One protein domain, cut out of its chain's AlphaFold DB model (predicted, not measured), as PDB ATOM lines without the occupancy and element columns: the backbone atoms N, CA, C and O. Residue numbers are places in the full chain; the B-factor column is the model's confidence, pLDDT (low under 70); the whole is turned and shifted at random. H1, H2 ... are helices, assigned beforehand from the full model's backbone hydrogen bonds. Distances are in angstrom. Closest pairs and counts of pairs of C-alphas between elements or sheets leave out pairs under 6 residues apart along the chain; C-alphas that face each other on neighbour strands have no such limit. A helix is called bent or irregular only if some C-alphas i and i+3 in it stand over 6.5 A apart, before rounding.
ATOM      1  N   ASP A   8      53.106 -48.829 -27.292       95.69
ATOM      2  CA  ASP A   8      53.791 -49.266 -26.067       95.69
ATOM      3  C   ASP A   8      53.019 -48.883 -24.802       95.69
ATOM      4  O   ASP A   8      52.897 -49.678 -23.875       95.69
ATOM      5  N   GLU A   9      52.468 -47.670 -24.752       95.19
ATOM      6  CA  GLU A   9      51.650 -47.231 -23.620       95.19
ATOM      7  C   GLU A   9      50.320 -47.983 -23.558       95.19
ATOM      8  O   GLU A   9      49.848 -48.305 -22.469       95.19
ATOM      9  N   LEU A  10      49.728 -48.300 -24.713       96.25
ATOM     10  CA  LEU A  10      48.548 -49.154 -24.779       96.25
ATOM     11  C   LEU A  10      48.852 -50.561 -24.248       96.25
ATOM     12  O   LEU A  10      48.078 -51.085 -23.449       96.25
ATOM     13  N   ALA A  11      49.989 -51.140 -24.640       96.06
ATOM     14  CA  ALA A  11      50.449 -52.428 -24.132       96.06
ATOM     15  C   ALA A  11      50.756 -52.361 -22.629       96.06
ATOM     16  O   ALA A  11      50.408 -53.276 -21.897       96.06
ATOM     17  N   ALA A  12      51.327 -51.264 -22.128       95.06
ATOM     18  CA  ALA A  12      51.615 -51.099 -20.702       95.06
ATOM     19  C   ALA A  12      50.355 -51.012 -19.817       95.06
ATOM     20  O   ALA A  12      50.434 -51.280 -18.618       95.06
ATOM     21  N   VAL A  13      49.211 -50.606 -20.379       94.75
ATOM     22  CA  VAL A  13      47.919 -50.552 -19.669       94.75
ATOM     23  C   VAL A  13      47.146 -51.872 -19.773       94.75
ATOM     24  O   VAL A  13      46.293 -52.148 -18.928       94.75
ATOM     25  N   ALA A  14      47.427 -52.683 -20.793       93.88
ATOM     26  CA  ALA A  14      46.878 -54.025 -20.924       93.88
ATOM     27  C   ALA A  14      47.396 -54.944 -19.800       93.88
ATOM     28  O   ALA A  14      48.525 -54.803 -19.332       93.88
ATOM     29  N   VAL A  15      46.567 -55.893 -19.364       92.19
ATOM     30  CA  VAL A  15      46.905 -56.853 -18.303       92.19
ATOM     31  C   VAL A  15      47.963 -57.835 -18.796       92.19
ATOM     32  O   VAL A  15      48.971 -58.023 -18.117       92.19
ATOM     33  N   ASP A  16      47.768 -58.396 -19.994       93.69
ATOM     34  CA  ASP A  16      48.720 -59.334 -20.614       93.69
ATOM     35  C   ASP A  16      49.574 -58.662 -21.705       93.69
ATOM     36  O   ASP A  16      50.151 -59.312 -22.580       93.69
ATOM     37  N   GLY A  17      49.670 -57.330 -21.670       95.69
ATOM     38  CA  GLY A  17      50.538 -56.566 -22.557       95.69
ATOM     39  C   GLY A  17      50.222 -56.756 -24.041       95.69
ATOM     40  O   GLY A  17      49.068 -56.731 -24.470       95.69
ATOM     41  N   TRP A  18      51.270 -56.960 -24.841       96.50
ATOM     42  CA  TRP A  18      51.161 -57.175 -26.286       96.50
ATOM     43  C   TRP A  18      50.355 -58.419 -26.661       96.50
ATOM     44  O   TRP A  18      49.689 -58.408 -27.696       96.50
ATOM     45  N   GLN A  19      50.366 -59.458 -25.821       96.62
ATOM     46  CA  GLN A  19      49.603 -60.681 -26.068       96.62
ATOM     47  C   GLN A  19      48.100 -60.391 -26.076       96.62
ATOM     48  O   GLN A  19      47.388 -60.785 -26.998       96.62
ATOM     49  N   GLU A  20      47.627 -59.618 -25.100       95.25
ATOM     50  CA  GLU A  20      46.231 -59.195 -25.039       95.25
ATOM     51  C   GLU A  20      45.831 -58.356 -26.256       95.25
ATOM     52  O   GLU A  20      44.736 -58.506 -26.807       95.25
ATOM     53  N   LEU A  21      46.718 -57.456 -26.689       96.06
ATOM     54  CA  LEU A  21      46.467 -56.635 -27.867       96.06
ATOM     55  C   LEU A  21      46.361 -57.498 -29.122       96.06
ATOM     56  O   LEU A  21      45.448 -57.271 -29.916       96.06
ATOM     57  N   ALA A  22      47.225 -58.498 -29.286       95.62
ATOM     58  CA  ALA A  22      47.184 -59.425 -30.412       95.62
ATOM     59  C   ALA A  22      45.861 -60.203 -30.456       95.62
ATOM     60  O   ALA A  22      45.151 -60.145 -31.461       95.62
ATOM     61  N   GLU A  23      45.460 -60.805 -29.335       94.19
ATOM     62  CA  GLU A  23      44.211 -61.571 -29.218       94.19
ATOM     63  C   GLU A  23      42.956 -60.744 -29.519       94.19
ATOM     64  O   GLU A  23      41.947 -61.265 -29.996       94.19
ATOM     65  N   ARG A  24      42.996 -59.441 -29.225       94.06
ATOM     66  CA  ARG A  24      41.850 -58.545 -29.413       94.06
ATOM     67  C   ARG A  24      41.833 -57.822 -30.750       94.06
ATOM     68  O   ARG A  24      40.769 -57.363 -31.167       94.06
ATOM     69  N   SER A  25      42.983 -57.667 -31.396       93.81
ATOM     70  CA  SER A  25      43.113 -56.910 -32.646       93.81
ATOM     71  C   SER A  25      43.244 -57.791 -33.885       93.81
ATOM     72  O   SER A  25      43.004 -57.288 -34.987       93.81
ATOM     73  N   SER A  26      43.557 -59.079 -33.721       93.00
ATOM     74  CA  SER A  26      43.703 -60.068 -34.789       93.00
ATOM     75  C   SER A  26      42.725 -61.233 -34.619       93.00
ATOM     76  O   SER A  26      42.413 -61.650 -33.508       93.00
ATOM     77  N   ALA A  27      42.254 -61.789 -35.736       88.25
ATOM     78  CA  ALA A  27      41.498 -63.045 -35.747       88.25
ATOM     79  C   ALA A  27      42.393 -64.277 -35.984       88.25
ATOM     80  O   ALA A  27      41.913 -65.413 -35.932       88.25
ATOM     81  N   HIS A  28      43.675 -64.066 -36.289       91.00
ATOM     82  CA  HIS A  28      44.608 -65.122 -36.657       91.00
ATOM     83  C   HIS A  28      45.407 -65.588 -35.440       91.00
ATOM     84  O   HIS A  28      46.139 -64.810 -34.838       91.00
ATOM     85  N   ARG A  29      45.296 -66.880 -35.107       90.62
ATOM     86  CA  ARG A  29      45.891 -67.484 -33.897       90.62
ATOM     87  C   ARG A  29      47.418 -67.377 -33.814       90.62
ATOM     88  O   ARG A  29      47.963 -67.424 -32.724       90.62
ATOM     89  N   ASP A  30      48.076 -67.304 -34.971       93.25
ATOM     90  CA  ASP A  30      49.539 -67.256 -35.075       93.25
ATOM     91  C   ASP A  30      50.066 -65.804 -35.046       93.25
ATOM     92  O   ASP A  30      51.259 -65.578 -35.217       93.25
ATOM     93  N   VAL A  31      49.180 -64.816 -34.850       94.88
ATOM     94  CA  VAL A  31      49.567 -63.448 -34.490       94.88
ATOM     95  C   VAL A  31      49.583 -63.364 -32.970       94.88
ATOM     96  O   VAL A  31      48.536 -63.206 -32.344       94.88
ATOM     97  N   ASP A  32      50.768 -63.513 -32.390       95.75
ATOM     98  CA  ASP A  32      51.009 -63.415 -30.951       95.75
ATOM     99  C   ASP A  32      51.554 -62.034 -30.548       95.75
ATOM    100  O   ASP A  32      51.765 -61.142 -31.381       95.75
ATOM    101  N   GLY A  33      51.734 -61.836 -29.240       95.56
ATOM    102  CA  GLY A  33      52.242 -60.582 -28.689       95.56
ATOM    103  C   GLY A  33      53.655 -60.233 -29.159       95.56
ATOM    104  O   GLY A  33      53.917 -59.064 -29.437       95.56
ATOM    105  N   ASP A  34      54.538 -61.222 -29.300       96.25
ATOM    106  CA  ASP A  34      55.926 -61.005 -29.723       96.25
ATOM    107  C   ASP A  34      55.983 -60.533 -31.181       96.25
ATOM    108  O   ASP A  34      56.655 -59.546 -31.494       96.25
ATOM    109  N   LEU A  35      55.215 -61.175 -32.072       95.88
ATOM    110  CA  LEU A  35      55.085 -60.736 -33.456       95.88
ATOM    111  C   LEU A  35      54.530 -59.313 -33.527       95.88
ATOM    112  O   LEU A  35      55.063 -58.478 -34.262       95.88
ATOM    113  N   LEU A  36      53.465 -59.026 -32.775       96.56
ATOM    114  CA  LEU A  36      52.836 -57.709 -32.788       96.56
ATOM    115  C   LEU A  36      53.799 -56.624 -32.280       96.56
ATOM    116  O   LEU A  36      53.889 -55.558 -32.890       96.56
ATOM    117  N   GLN A  37      54.568 -56.910 -31.227       97.00
ATOM    118  CA  GLN A  37      55.592 -56.006 -30.707       97.00
ATOM    119  C   GLN A  37      56.711 -55.761 -31.730       97.00
ATOM    120  O   GLN A  37      57.083 -54.612 -31.967       97.00
ATOM    121  N   SER A  38      57.229 -56.810 -32.374       96.56
ATOM    122  CA  SER A  38      58.232 -56.673 -33.439       96.56
ATOM    123  C   SER A  38      57.730 -55.797 -34.587       96.56
ATOM    124  O   SER A  38      58.440 -54.901 -35.044       96.56
ATOM    125  N   LEU A  39      56.483 -55.995 -35.024       95.62
ATOM    126  CA  LEU A  39      55.886 -55.171 -36.074       95.62
ATOM    127  C   LEU A  39      55.716 -53.710 -35.641       95.62
ATOM    128  O   LEU A  39      55.992 -52.815 -36.439       95.62
ATOM    129  N   ALA A  40      55.322 -53.454 -34.390       95.06
ATOM    130  CA  ALA A  40      55.222 -52.099 -33.844       95.06
ATOM    131  C   ALA A  40      56.585 -51.383 -33.783       95.06
ATOM    132  O   ALA A  40      56.659 -50.178 -34.022       95.06
ATOM    133  N   ASN A  41      57.667 -52.126 -33.534       94.75
ATOM    134  CA  ASN A  41      59.038 -51.605 -33.533       94.75
ATOM    135  C   ASN A  41      59.611 -51.378 -34.945       94.75
ATOM    136  O   ASN A  41      60.688 -50.792 -35.084       94.75
ATOM    137  N   GLY A  42      58.907 -51.817 -35.992       92.81
ATOM    138  CA  GLY A  42      59.362 -51.727 -37.381       92.81
ATOM    139  C   GLY A  42      60.312 -52.851 -37.803       92.81
ATOM    140  O   GLY A  42      60.978 -52.726 -38.834       92.81
ATOM    141  N   ASP A  43      60.377 -53.941 -37.036       93.19
ATOM    142  CA  ASP A  43      61.139 -55.125 -37.416       93.19
ATOM    143  C   ASP A  43      60.458 -55.870 -38.578       93.19
ATOM    144  O   ASP A  43      59.247 -55.785 -38.797       93.19
ATOM    145  N   ALA A  44      61.250 -56.644 -39.324       87.19
ATOM    146  CA  ALA A  44      60.782 -57.486 -40.427       87.19
ATOM    147  C   ALA A  44      60.891 -58.978 -40.048       87.19
ATOM    148  O   ALA A  44      61.836 -59.653 -40.470       87.19
ATOM    149  N   PRO A  45      59.968 -59.501 -39.220       90.94
ATOM    150  CA  PRO A  45      60.007 -60.884 -38.769       90.94
ATOM    151  C   PRO A  45      59.794 -61.846 -39.942       90.94
ATOM    152  O   PRO A  45      58.959 -61.627 -40.822       90.94
ATOM    153  N   SER A  46      60.556 -62.939 -39.953       92.50
ATOM    154  CA  SER A  46      60.434 -63.981 -40.974       92.50
ATOM    155  C   SER A  46      59.302 -64.938 -40.599       92.50
ATOM    156  O   SER A  46      59.531 -65.987 -40.003       92.50
ATOM    157  N   VAL A  47      58.077 -64.552 -40.948       93.06
ATOM    158  CA  VAL A  47      56.852 -65.345 -40.768       93.06
ATOM    159  C   VAL A  47      56.156 -65.571 -42.112       93.06
ATOM    160  O   VAL A  47      56.561 -65.022 -43.139       93.06
ATOM    161  N   GLU A  48      55.120 -66.408 -42.124       95.62
ATOM    162  CA  GLU A  48      54.295 -66.612 -43.317       95.62
ATOM    163  C   GLU A  48      53.626 -65.301 -43.762       95.62
ATOM    164  O   GLU A  48      53.255 -64.463 -42.939       95.62
ATOM    165  N   ALA A  49      53.459 -65.122 -45.075       93.88
ATOM    166  CA  ALA A  49      52.957 -63.871 -45.646       93.88
ATOM    167  C   ALA A  49      51.554 -63.499 -45.135       93.88
ATOM    168  O   ALA A  49      51.291 -62.324 -44.882       93.88
ATOM    169  N   ASP A  50      50.685 -64.491 -44.937       94.50
ATOM    170  CA  ASP A  50      49.326 -64.277 -44.432       94.50
ATOM    171  C   ASP A  50      49.337 -63.824 -42.960       94.50
ATOM    172  O   ASP A  50      48.606 -62.906 -42.587       94.50
ATOM    173  N   VAL A  51      50.227 -64.397 -42.141       95.81
ATOM    174  CA  VAL A  51      50.423 -64.013 -40.732       95.81
ATOM    175  C   VAL A  51      50.977 -62.591 -40.633       95.81
ATOM    176  O   VAL A  51      50.493 -61.786 -39.839       95.81
ATOM    177  N   LEU A  52      51.956 -62.255 -41.482       95.50
ATOM    178  CA  LEU A  52      52.520 -60.909 -41.558       95.50
ATOM    179  C   LEU A  52      51.453 -59.874 -41.936       95.50
ATOM    180  O   LEU A  52      51.363 -58.824 -41.301       95.50
ATOM    181  N   ALA A  53      50.643 -60.171 -42.954       95.12
ATOM    182  CA  ALA A  53      49.592 -59.277 -43.423       95.12
ATOM    183  C   ALA A  53      48.526 -59.032 -42.344       95.12
ATOM    184  O   ALA A  53      48.120 -57.887 -42.134       95.12
ATOM    185  N   GLU A  54      48.101 -60.075 -41.624       96.50
ATOM    186  CA  GLU A  54      47.145 -59.909 -40.527       96.50
ATOM    187  C   GLU A  54      47.760 -59.148 -39.342       96.50
ATOM    188  O   GLU A  54      47.103 -58.269 -38.789       96.50
ATOM    189  N   GLY A  55      49.024 -59.405 -38.991       96.31
ATOM    190  CA  GLY A  55      49.735 -58.648 -37.955       96.31
ATOM    191  C   GLY A  55      49.832 -57.153 -38.284       96.31
ATOM    192  O   GLY A  55      49.535 -56.302 -37.447       96.31
ATOM    193  N   GLN A  56      50.152 -56.808 -39.533       96.00
ATOM    194  CA  GLN A  56      50.159 -55.416 -40.000       96.00
ATOM    195  C   GLN A  56      48.760 -54.787 -39.965       96.00
ATOM    196  O   GLN A  56      48.604 -53.631 -39.568       96.00
ATOM    197  N   ALA A  57      47.725 -55.544 -40.341       96.62
ATOM    198  CA  ALA A  57      46.344 -55.081 -40.247       96.62
ATOM    199  C   ALA A  57      45.919 -54.845 -38.787       96.62
ATOM    200  O   ALA A  57      45.230 -53.863 -38.503       96.62
ATOM    201  N   ALA A  58      46.346 -55.703 -37.860       96.75
ATOM    202  CA  ALA A  58      46.115 -55.553 -36.428       96.75
ATOM    203  C   ALA A  58      46.766 -54.271 -35.876       96.75
ATOM    204  O   ALA A  58      46.075 -53.477 -35.233       96.75
ATOM    205  N   ILE A  59      48.034 -53.999 -36.217       96.81
ATOM    206  CA  ILE A  59      48.714 -52.731 -35.884       96.81
ATOM    207  C   ILE A  59      47.923 -51.529 -36.407       96.81
ATOM    208  O   ILE A  59      47.563 -50.644 -35.630       96.81
ATOM    209  N   ALA A  60      47.550 -51.534 -37.688       96.50
ATOM    210  CA  ALA A  60      46.809 -50.428 -38.292       96.50
ATOM    211  C   ALA A  60      45.453 -50.170 -37.601       96.50
ATOM    212  O   ALA A  60      45.022 -49.019 -37.460       96.50
ATOM    213  N   ARG A  61      44.766 -51.226 -37.134       96.50
ATOM    214  CA  ARG A  61      43.522 -51.100 -36.350       96.50
ATOM    215  C   ARG A  61      43.779 -50.440 -34.994       96.50
ATOM    216  O   ARG A  61      43.002 -49.568 -34.602       96.50
ATOM    217  N   LEU A  62      44.848 -50.826 -34.294       97.19
ATOM    218  CA  LEU A  62      45.217 -50.247 -32.999       97.19
ATOM    219  C   LEU A  62      45.621 -48.771 -33.130       97.19
ATOM    220  O   LEU A  62      45.148 -47.936 -32.360       97.19
ATOM    221  N   GLU A  63      46.408 -48.420 -34.146       96.44
ATOM    222  CA  GLU A  63      46.779 -47.029 -34.436       96.44
ATOM    223  C   GLU A  63      45.553 -46.172 -34.766       96.44
ATOM    224  O   GLU A  63      45.368 -45.088 -34.207       96.44
ATOM    225  N   THR A  64      44.659 -46.691 -35.614       96.50
ATOM    226  CA  THR A  64      43.392 -46.027 -35.942       96.50
ATOM    227  C   THR A  64      42.545 -45.805 -34.686       96.50
ATOM    228  O   THR A  64      41.918 -44.754 -34.525       96.50
ATOM    229  N   LEU A  65      42.519 -46.776 -33.771       96.81
ATOM    230  CA  LEU A  65      41.799 -46.658 -32.507       96.81
ATOM    231  C   LEU A  65      42.395 -45.561 -31.614       96.81
ATOM    232  O   LEU A  65      41.644 -44.731 -31.096       96.81
ATOM    233  N   LEU A  66      43.720 -45.522 -31.460       96.75
ATOM    234  CA  LEU A  66      44.409 -44.479 -30.695       96.75
ATOM    235  C   LEU A  66      44.166 -43.089 -31.288       96.75
ATOM    236  O   LEU A  66      43.920 -42.137 -30.542       96.75
ATOM    237  N   GLU A  67      44.144 -42.961 -32.615       95.75
ATOM    238  CA  GLU A  67      43.811 -41.703 -33.280       95.75
ATOM    239  C   GLU A  67      42.368 -41.269 -32.964       95.75
ATOM    240  O   GLU A  67      42.117 -40.121 -32.589       95.75
ATOM    241  N   GLN A  68      41.400 -42.186 -33.045       95.81
ATOM    242  CA  GLN A  68      40.000 -41.896 -32.717       95.81
ATOM    243  C   GLN A  68      39.801 -41.495 -31.252       95.81
ATOM    244  O   GLN A  68      38.946 -40.658 -30.945       95.81
ATOM    245  N   VAL A  69      40.547 -42.101 -30.328       96.56
ATOM    246  CA  VAL A  69      40.495 -41.740 -28.906       96.56
ATOM    247  C   VAL A  69      41.205 -40.415 -28.652       96.56
ATOM    248  O   VAL A  69      40.700 -39.605 -27.880       96.56
ATOM    249  N   SER A  70      42.299 -40.130 -29.355       94.81
ATOM    250  CA  SER A  70      42.983 -38.836 -29.269       94.81
ATOM    251  C   SER A  70      42.072 -37.697 -29.739       94.81
ATOM    252  O   SER A  70      41.917 -36.707 -29.031       94.81
ATOM    253  N   ARG A  71      41.327 -37.889 -30.837       93.06
ATOM    254  CA  ARG A  71      40.286 -36.942 -31.288       93.06
ATOM    255  C   ARG A  71      39.154 -36.772 -30.270       93.06
ATOM    256  O   ARG A  71      38.564 -35.701 -30.149       93.06
ATOM    257  N   TYR A  72      38.818 -37.832 -29.539       94.19
ATOM    258  CA  TYR A  72      37.861 -37.736 -28.440       94.19
ATOM    259  C   TYR A  72      38.427 -36.904 -27.280       94.19
ATOM    260  O   TYR A  72      37.727 -36.027 -26.777       94.19
ATOM    261  N   ALA A  73      39.696 -37.098 -26.911       93.19
ATOM    262  CA  ALA A  73      40.378 -36.267 -25.920       93.19
ATOM    263  C   ALA A  73      40.467 -34.795 -26.364       93.19
ATOM    264  O   ALA A  73      40.195 -33.903 -25.558       93.19
ATOM    265  N   ASP A  74      40.714 -34.526 -27.651       91.81
ATOM    266  CA  ASP A  74      40.702 -33.170 -28.220       91.81
ATOM    267  C   ASP A  74      39.392 -32.430 -27.949       91.81
ATOM    268  O   ASP A  74      39.403 -31.220 -27.734       91.81
ATOM    269  N   SER A  75      38.248 -33.121 -27.926       91.38
ATOM    270  CA  SER A  75      36.963 -32.475 -27.626       91.38
ATOM    271  C   SER A  75      36.908 -31.862 -26.216       91.38
ATOM    272  O   SER A  75      36.251 -30.839 -26.015       91.38
ATOM    273  N   TYR A  76      37.655 -32.430 -25.262       90.62
ATOM    274  CA  TYR A  76      37.826 -31.888 -23.912       90.62
ATOM    275  C   TYR A  76      38.899 -30.801 -23.878       90.62
ATOM    276  O   TYR A  76      38.678 -29.734 -23.304       90.62
ATOM    277  N   LEU A  77      40.040 -31.041 -24.530       89.19
ATOM    278  CA  LEU A  77      41.167 -30.105 -24.546       89.19
ATOM    279  C   LEU A  77      40.813 -28.790 -25.255       89.19
ATOM    280  O   LEU A  77      41.229 -27.728 -24.799       89.19
ATOM    281  N   ASN A  78      39.970 -28.831 -26.291       87.81
ATOM    282  CA  ASN A  78      39.499 -27.661 -27.041       87.81
ATOM    283  C   ASN A  78      38.789 -26.598 -26.185       87.81
ATOM    284  O   ASN A  78      38.600 -25.476 -26.654       87.81
ATOM    285  N   GLN A  79      38.363 -26.930 -24.963       84.19
ATOM    286  CA  GLN A  79      37.723 -25.972 -24.055       84.19
ATOM    287  C   GLN A  79      38.723 -24.978 -23.455       84.19
ATOM    288  O   GLN A  79      38.349 -23.839 -23.191       84.19
ATOM    289  N   ARG A  80      39.979 -25.398 -23.262       82.94
ATOM    290  CA  ARG A  80      41.018 -24.607 -22.584       82.94
ATOM    291  C   ARG A  80      42.287 -24.432 -23.418       82.94
ATOM    292  O   ARG A  80      42.846 -23.349 -23.465       82.94
ATOM    293  N   TYR A  81      42.706 -25.471 -24.129       83.88
ATOM    294  CA  TYR A  81      43.965 -25.531 -24.876       83.88
ATOM    295  C   TYR A  81      43.772 -25.362 -26.389       83.88
ATOM    296  O   TYR A  81      44.579 -25.864 -27.166       83.88
ATOM    297  N   ARG A  82      42.702 -24.681 -26.829       82.88
ATOM    298  CA  ARG A  82      42.353 -24.538 -28.256       82.88
ATOM    299  C   ARG A  82      43.528 -24.043 -29.103       82.88
ATOM    300  O   ARG A  82      43.762 -24.586 -30.176       82.88
ATOM    301  N   ASP A  83      44.267 -23.057 -28.604       82.88
ATOM    302  CA  ASP A  83      45.375 -22.428 -29.335       82.88
ATOM    303  C   ASP A  83      46.633 -23.310 -29.401       82.88
ATOM    304  O   ASP A  83      47.552 -23.027 -30.165       82.88
ATOM    305  N   LEU A  84      46.669 -24.390 -28.615       80.38
ATOM    306  CA  LEU A  84      47.756 -25.364 -28.595       80.38
ATOM    307  C   LEU A  84      47.432 -26.628 -29.384       80.38
ATOM    308  O   LEU A  84      48.295 -27.489 -29.472       80.38
ATOM    309  N   ILE A  85      46.216 -26.789 -29.917       80.69
ATOM    310  CA  ILE A  85      45.839 -27.984 -30.677       80.69
ATOM    311  C   ILE A  85      46.309 -27.842 -32.133       80.69
ATOM    312  O   ILE A  85      45.978 -26.849 -32.784       80.69
ATOM    313  N   PRO A  86      47.014 -28.845 -32.696       80.06
ATOM    314  CA  PRO A  86      47.427 -30.112 -32.077       80.06
ATOM    315  C   PRO A  86      48.571 -29.939 -31.063       80.06
ATOM    316  O   PRO A  86      49.585 -29.325 -31.391       80.06
ATOM    317  N   LEU A  87      48.427 -30.517 -29.859       83.56
ATOM    318  CA  LEU A  87      49.428 -30.343 -28.799       83.56
ATOM    319  C   LEU A  87      50.759 -30.982 -29.197       83.56
ATOM    320  O   LEU A  87      50.811 -32.144 -29.603       83.56
ATOM    321  N   ALA A  88      51.846 -30.233 -29.011       85.00
ATOM    322  CA  ALA A  88      53.195 -30.773 -29.103       85.00
ATOM    323  C   ALA A  88      53.452 -31.789 -27.978       85.00
ATOM    324  O   ALA A  88      52.979 -31.617 -26.851       85.00
ATOM    325  N   GLN A  89      54.238 -32.825 -28.283       84.50
ATOM    326  CA  GLN A  89      54.534 -33.943 -27.377       84.50
ATOM    327  C   GLN A  89      55.066 -33.487 -26.011       84.50
ATOM    328  O   GLN A  89      54.659 -33.999 -24.968       84.50
ATOM    329  N   GLU A  90      55.897 -32.449 -26.008       85.44
ATOM    330  CA  GLU A  90      56.496 -31.852 -24.813       85.44
ATOM    331  C   GLU A  90      55.455 -31.397 -23.775       85.44
ATOM    332  O   GLU A  90      55.714 -31.447 -22.572       85.44
ATOM    333  N   HIS A  91      54.255 -31.007 -24.217       85.38
ATOM    334  CA  HIS A  91      53.203 -30.508 -23.333       85.38
ATOM    335  C   HIS A  91      52.437 -31.614 -22.607       85.38
ATOM    336  O   HIS A  91      51.817 -31.338 -21.577       85.38
ATOM    337  N   TYR A  92      52.470 -32.857 -23.100       87.44
ATOM    338  CA  TYR A  92      51.625 -33.928 -22.564       87.44
ATOM    339  C   TYR A  92      52.346 -35.238 -22.217       87.44
ATOM    340  O   TYR A  92      51.812 -35.988 -21.402       87.44
ATOM    341  N   GLN A  93      53.545 -35.513 -22.743       84.88
ATOM    342  CA  GLN A  93      54.224 -36.812 -22.570       84.88
ATOM    343  C   GLN A  93      54.478 -37.213 -21.106       84.88
ATOM    344  O   GLN A  93      54.390 -38.379 -20.757       84.88
ATOM    345  N   ASN A  94      54.734 -36.240 -20.226       84.19
ATOM    346  CA  ASN A  94      54.982 -36.476 -18.797       84.19
ATOM    347  C   ASN A  94      53.752 -36.128 -17.940       84.19
ATOM    348  O   ASN A  94      53.886 -35.611 -16.832       84.19
ATOM    349  N   THR A  95      52.551 -36.311 -18.488       88.19
ATOM    350  CA  THR A  95      51.274 -36.056 -17.802       88.19
ATOM    351  C   THR A  95      50.444 -37.337 -17.739       88.19
ATOM    352  O   THR A  95      50.842 -38.368 -18.269       88.19
ATOM    353  N   GLY A  96      49.253 -37.283 -17.138       89.38
ATOM    354  CA  GLY A  96      48.305 -38.400 -17.188       89.38
ATOM    355  C   GLY A  96      47.607 -38.588 -18.543       89.38
ATOM    356  O   GLY A  96      46.845 -39.539 -18.692       89.38
ATOM    357  N   LEU A  97      47.815 -37.697 -19.529       92.88
ATOM    358  CA  LEU A  97      47.087 -37.739 -20.804       92.88
ATOM    359  C   LEU A  97      47.359 -39.009 -21.631       92.88
ATOM    360  O   LEU A  97      46.372 -39.620 -22.047       92.88
ATOM    361  N   PRO A  98      48.619 -39.444 -21.838       94.88
ATOM    362  CA  PRO A  98      48.884 -40.654 -22.611       94.88
ATOM    363  C   PRO A  98      48.238 -41.888 -21.976       94.88
ATOM    364  O   PRO A  98      47.487 -42.610 -22.628       94.88
ATOM    365  N   ASN A  99      48.390 -42.048 -20.658       94.94
ATOM    366  CA  ASN A  99      47.775 -43.145 -19.911       94.94
ATOM    367  C   ASN A  99      46.234 -43.126 -19.974       94.94
ATOM    368  O   ASN A  99      45.610 -44.174 -20.159       94.94
ATOM    369  N   ALA A 100      45.605 -41.951 -19.869       95.81
ATOM    370  CA  ALA A 100      44.152 -41.830 -19.987       95.81
ATOM    371  C   ALA A 100      43.659 -42.234 -21.388       95.81
ATOM    372  O   ALA A 100      42.659 -42.945 -21.513       95.81
ATOM    373  N   VAL A 101      44.372 -41.825 -22.442       96.62
ATOM    374  CA  VAL A 101      44.055 -42.186 -23.833       96.62
ATOM    375  C   VAL A 101      44.248 -43.684 -24.073       96.62
ATOM    376  O   VAL A 101      43.329 -44.318 -24.592       96.62
ATOM    377  N   ALA A 102      45.361 -44.268 -23.620       96.94
ATOM    378  CA  ALA A 102      45.602 -45.711 -23.662       96.94
ATOM    379  C   ALA A 102      44.490 -46.500 -22.949       96.94
ATOM    380  O   ALA A 102      43.917 -47.425 -23.518       96.94
ATOM    381  N   THR A 103      44.100 -46.085 -21.740       97.00
ATOM    382  CA  THR A 103      43.046 -46.752 -20.952       97.00
ATOM    383  C   THR A 103      41.684 -46.702 -21.647       97.00
ATOM    384  O   THR A 103      40.967 -47.703 -21.712       97.00
ATOM    385  N   ILE A 104      41.307 -45.548 -22.208       97.19
ATOM    386  CA  ILE A 104      40.048 -45.410 -22.956       97.19
ATOM    387  C   ILE A 104      40.089 -46.249 -24.240       97.19
ATOM    388  O   ILE A 104      39.080 -46.873 -24.591       97.19
ATOM    389  N   ALA A 105      41.231 -46.291 -24.932       97.19
ATOM    390  CA  ALA A 105      41.429 -47.130 -26.109       97.19
ATOM    391  C   ALA A 105      41.294 -48.616 -25.768       97.19
ATOM    392  O   ALA A 105      40.498 -49.298 -26.413       97.19
ATOM    393  N   LEU A 106      41.941 -49.091 -24.701       96.31
ATOM    394  CA  LEU A 106      41.783 -50.457 -24.204       96.31
ATOM    395  C   LEU A 106      40.312 -50.767 -23.905       96.31
ATOM    396  O   LEU A 106      39.761 -51.754 -24.386       96.31
ATOM    397  N   GLY A 107      39.614 -49.861 -23.216       95.81
ATOM    398  CA  GLY A 107      38.173 -49.976 -23.021       95.81
ATOM    399  C   GLY A 107      37.417 -50.161 -24.343       95.81
ATOM    400  O   GLY A 107      36.581 -51.058 -24.477       95.81
ATOM    401  N   ARG A 108      37.667 -49.320 -25.349       95.38
ATOM    402  CA  ARG A 108      37.015 -49.430 -26.669       95.38
ATOM    403  C   ARG A 108      37.329 -50.750 -27.367       95.38
ATOM    404  O   ARG A 108      36.400 -51.332 -27.918       95.38
ATOM    405  N   LEU A 109      38.559 -51.242 -27.258       94.62
ATOM    406  CA  LEU A 109      38.983 -52.529 -27.805       94.62
ATOM    407  C   LEU A 109      38.186 -53.704 -27.209       94.62
ATOM    408  O   LEU A 109      37.761 -54.595 -27.935       94.62
ATOM    409  N   TYR A 110      37.889 -53.674 -25.906       93.44
ATOM    410  CA  TYR A 110      37.030 -54.678 -25.255       93.44
ATOM    411  C   TYR A 110      35.553 -54.615 -25.675       93.44
ATOM    412  O   TYR A 110      34.821 -55.594 -25.509       93.44
ATOM    413  N   GLY A 111      35.076 -53.464 -26.155       91.12
ATOM    414  CA  GLY A 111      33.678 -53.266 -26.536       91.12
ATOM    415  C   GLY A 111      32.695 -53.646 -25.421       91.12
ATOM    416  O   GLY A 111      32.714 -53.066 -24.336       91.12
ATOM    417  N   ALA A 112      31.823 -54.620 -25.694       85.50
ATOM    418  CA  ALA A 112      30.833 -55.121 -24.736       85.50
ATOM    419  C   ALA A 112      31.417 -56.077 -23.676       85.50
ATOM    420  O   ALA A 112      30.788 -56.293 -22.644       85.50
ATOM    421  N   GLY A 113      32.615 -56.626 -23.900       87.12
ATOM    422  CA  GLY A 113      33.264 -57.601 -23.016       87.12
ATOM    423  C   GLY A 113      34.010 -56.996 -21.824       87.12
ATOM    424  O   GLY A 113      34.803 -57.690 -21.198       87.12
ATOM    425  N   ARG A 114      33.820 -55.705 -21.521       88.81
ATOM    426  CA  ARG A 114      34.532 -55.027 -20.424       88.81
ATOM    427  C   ARG A 114      34.151 -55.618 -19.068       88.81
ATOM    428  O   ARG A 114      32.967 -55.649 -18.718       88.81
ATOM    429  N   THR A 115      35.160 -55.967 -18.276       92.62
ATOM    430  CA  THR A 115      34.997 -56.255 -16.848       92.62
ATOM    431  C   THR A 115      34.579 -54.991 -16.093       92.62
ATOM    432  O   THR A 115      34.777 -53.871 -16.572       92.62
ATOM    433  N   ASP A 116      33.982 -55.141 -14.910       93.50
ATOM    434  CA  ASP A 116      33.581 -53.981 -14.103       93.50
ATOM    435  C   ASP A 116      34.785 -53.158 -13.628       93.50
ATOM    436  O   ASP A 116      34.708 -51.931 -13.570       93.50
ATOM    437  N   GLU A 117      35.922 -53.815 -13.397       93.62
ATOM    438  CA  GLU A 117      37.200 -53.157 -13.122       93.62
ATOM    439  C   GLU A 117      37.650 -52.283 -14.299       93.62
ATOM    440  O   GLU A 117      37.896 -51.090 -14.121       93.62
ATOM    441  N   LEU A 118      37.645 -52.818 -15.526       93.75
ATOM    442  CA  LEU A 118      38.001 -52.039 -16.712       93.75
ATOM    443  C   LEU A 118      37.027 -50.876 -16.945       93.75
ATOM    444  O   LEU A 118      37.442 -49.786 -17.338       93.75
ATOM    445  N   LYS A 119      35.728 -51.057 -16.671       95.25
ATOM    446  CA  LYS A 119      34.756 -49.950 -16.730       95.25
ATOM    447  C   LYS A 119      35.102 -48.845 -15.732       95.25
ATOM    448  O   LYS A 119      34.999 -47.673 -16.091       95.25
ATOM    449  N   ALA A 120      35.506 -49.199 -14.511       96.44
ATOM    450  CA  ALA A 120      35.906 -48.231 -13.495       96.44
ATOM    451  C   ALA A 120      37.171 -47.463 -13.910       96.44
ATOM    452  O   ALA A 120      37.189 -46.235 -13.818       96.44
ATOM    453  N   LEU A 121      38.178 -48.159 -14.448       94.56
ATOM    454  CA  LEU A 121      39.402 -47.540 -14.971       94.56
ATOM    455  C   LEU A 121      39.106 -46.572 -16.126       94.56
ATOM    456  O   LEU A 121      39.563 -45.429 -16.116       94.56
ATOM    457  N   VAL A 122      38.268 -46.978 -17.085       96.00
ATOM    458  CA  VAL A 122      37.836 -46.105 -18.190       96.00
ATOM    459  C   VAL A 122      37.085 -44.880 -17.662       96.00
ATOM    460  O   VAL A 122      37.348 -43.763 -18.102       96.00
ATOM    461  N   ALA A 123      36.186 -45.052 -16.689       96.31
ATOM    462  CA  ALA A 123      35.455 -43.937 -16.091       96.31
ATOM    463  C   ALA A 123      36.384 -42.951 -15.358       96.31
ATOM    464  O   ALA A 123      36.156 -41.738 -15.409       96.31
ATOM    465  N   GLN A 124      37.440 -43.452 -14.709       95.62
ATOM    466  CA  GLN A 124      38.470 -42.627 -14.080       95.62
ATOM    467  C   GLN A 124      39.273 -41.841 -15.125       95.62
ATOM    468  O   GLN A 124      39.437 -40.629 -14.974       95.62
ATOM    469  N   ALA A 125      39.696 -42.489 -16.214       95.75
ATOM    470  CA  ALA A 125      40.389 -41.838 -17.324       95.75
ATOM    471  C   ALA A 125      39.528 -40.739 -17.980       95.75
ATOM    472  O   ALA A 125      40.001 -39.632 -18.235       95.75
ATOM    473  N   GLU A 126      38.231 -40.985 -18.178       95.62
ATOM    474  CA  GLU A 126      37.300 -39.957 -18.655       95.62
ATOM    475  C   GLU A 126      37.095 -38.821 -17.647       95.62
ATOM    476  O   GLU A 126      36.911 -37.666 -18.037       95.62
ATOM    477  N   SER A 127      37.113 -39.121 -16.344       95.31
ATOM    478  CA  SER A 127      37.059 -38.085 -15.312       95.31
ATOM    479  C   SER A 127      38.274 -37.173 -15.387       95.31
ATOM    480  O   SER A 127      38.105 -35.960 -15.355       95.31
ATOM    481  N   TYR A 128      39.466 -37.737 -15.588       93.88
ATOM    482  CA  TYR A 128      40.681 -36.955 -15.783       93.88
ATOM    483  C   TYR A 128      40.570 -36.002 -16.988       93.88
ATOM    484  O   TYR A 128      40.897 -34.824 -16.867       93.88
ATOM    485  N   LEU A 129      40.015 -36.454 -18.122       93.56
ATOM    486  CA  LEU A 129      39.768 -35.572 -19.276       93.56
ATOM    487  C   LEU A 129      38.784 -34.431 -18.952       93.56
ATOM    488  O   LEU A 129      38.986 -33.293 -19.380       93.56
ATOM    489  N   ARG A 130      37.740 -34.704 -18.160       92.56
ATOM    490  CA  ARG A 130      36.818 -33.665 -17.662       92.56
ATOM    491  C   ARG A 130      37.505 -32.695 -16.703       92.56
ATOM    492  O   ARG A 130      37.192 -31.507 -16.711       92.56
ATOM    493  N   ASP A 131      38.420 -33.180 -15.877       90.44
ATOM    494  CA  ASP A 131      39.155 -32.354 -14.922       90.44
ATOM    495  C   ASP A 131      40.175 -31.453 -15.627       90.44
ATOM    496  O   ASP A 131      40.333 -30.299 -15.225       90.44
ATOM    497  N   LEU A 132      40.780 -31.915 -16.728       89.62
ATOM    498  CA  LEU A 132      41.585 -31.078 -17.625       89.62
ATOM    499  C   LEU A 132      40.751 -29.956 -18.250       89.62
ATOM    500  O   LEU A 132      41.170 -28.799 -18.256       89.62
ATOM    501  N   SER A 133      39.547 -30.273 -18.736       87.44
ATOM    502  CA  SER A 133      38.678 -29.282 -19.380       87.44
ATOM    503  C   SER A 133      38.172 -28.215 -18.396       87.44
ATOM    504  O   SER A 133      38.027 -27.050 -18.762       87.44
ATOM    505  N   LYS A 134      37.960 -28.590 -17.127       86.81
ATOM    506  CA  LYS A 134      37.601 -27.677 -16.024       86.81
ATOM    507  C   LYS A 134      38.795 -26.948 -15.410       86.81
ATOM    508  O   LYS A 134      38.601 -26.054 -14.590       86.81
ATOM    509  N   GLY A 135      40.010 -27.363 -15.749       82.38
ATOM    510  CA  GLY A 135      41.237 -26.823 -15.186       82.38
ATOM    511  C   GLY A 135      41.555 -27.230 -13.749       82.38
ATOM    512  O   GLY A 135      42.344 -26.553 -13.095       82.38
TER     513      GLY A 135
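AT A GLANCE: This is residues 8 to 135 of the 167 residues of an uncharacterized protein of Oceanospirillaceae bacterium (UniProt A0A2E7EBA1). One long helix, H4, runs along the longest axis; H4 and H6 make a V that closes near their last residues, with H5 crossing between them. Short H2 and H3 pack near the beginning of H4, and H1 packs on H5; residues 90 to 95 of a long loop stick out. The printed part has 128 residues with six named helices, H1 to H6 in order, and no named strand: all helix. It is compact, with a radius of gyration of the C-alphas of 15.9 A, and spans 50 by 33 by 20 A.

IN THESE COORDINATES: H1 is residues 8 to 13, beginning at C-alpha 8 (53.791, -49.266, -26.067). H2 is 17 to 25 and H3 33 to 40. H4, residues 49 to 77, is 41.5 A long. H5, residues 97 to 113, is 24.3 A long, with a kink of 30 degrees near residue 107; it is irregular, C-alphas 109 and 112 being 9.1 A apart. H6, residues 116 to 134, is 26.7 A long and ends at C-alpha 134 (37.601, -27.677, -16.024).

HOW THE PARTS SIT: H1 touches H5 at a steep tilt of 64 degrees, closest at C-alphas Leu 10 and Ala 102, 4.7 A. H2 touches H4, about perpendicular at 82 degrees, closest at C-alphas Ser 25 and Ala 58, 5.0 A. H3 touches H4 with residues 55 to 59 of H4 alone, closest at C-alphas Leu 36 and Gly 55, 6.1 A. H4 touches H5, opposite ways at 62 degrees, closest at C-alphas Leu 66 and Ala 105, 6.1 A. H5 and H6 form a helical hairpin, closest at C-alphas Ala 100 and Ala 125, 4.6 A. Every O i to N i+4 pair is within hydrogen-bond range in H1, H2, H3 and H6; H4 has 24 of 25, H5 11 of 13.

THE WHOLE: The C-alphas farthest apart, Glu 48 and Gly 135, are 50.4 A apart. The printed part has no cut; the link from H4 to H5 is long, at 19 residues. Mean pLDDT of the printed part is 92.7, and no printed residue is under 70.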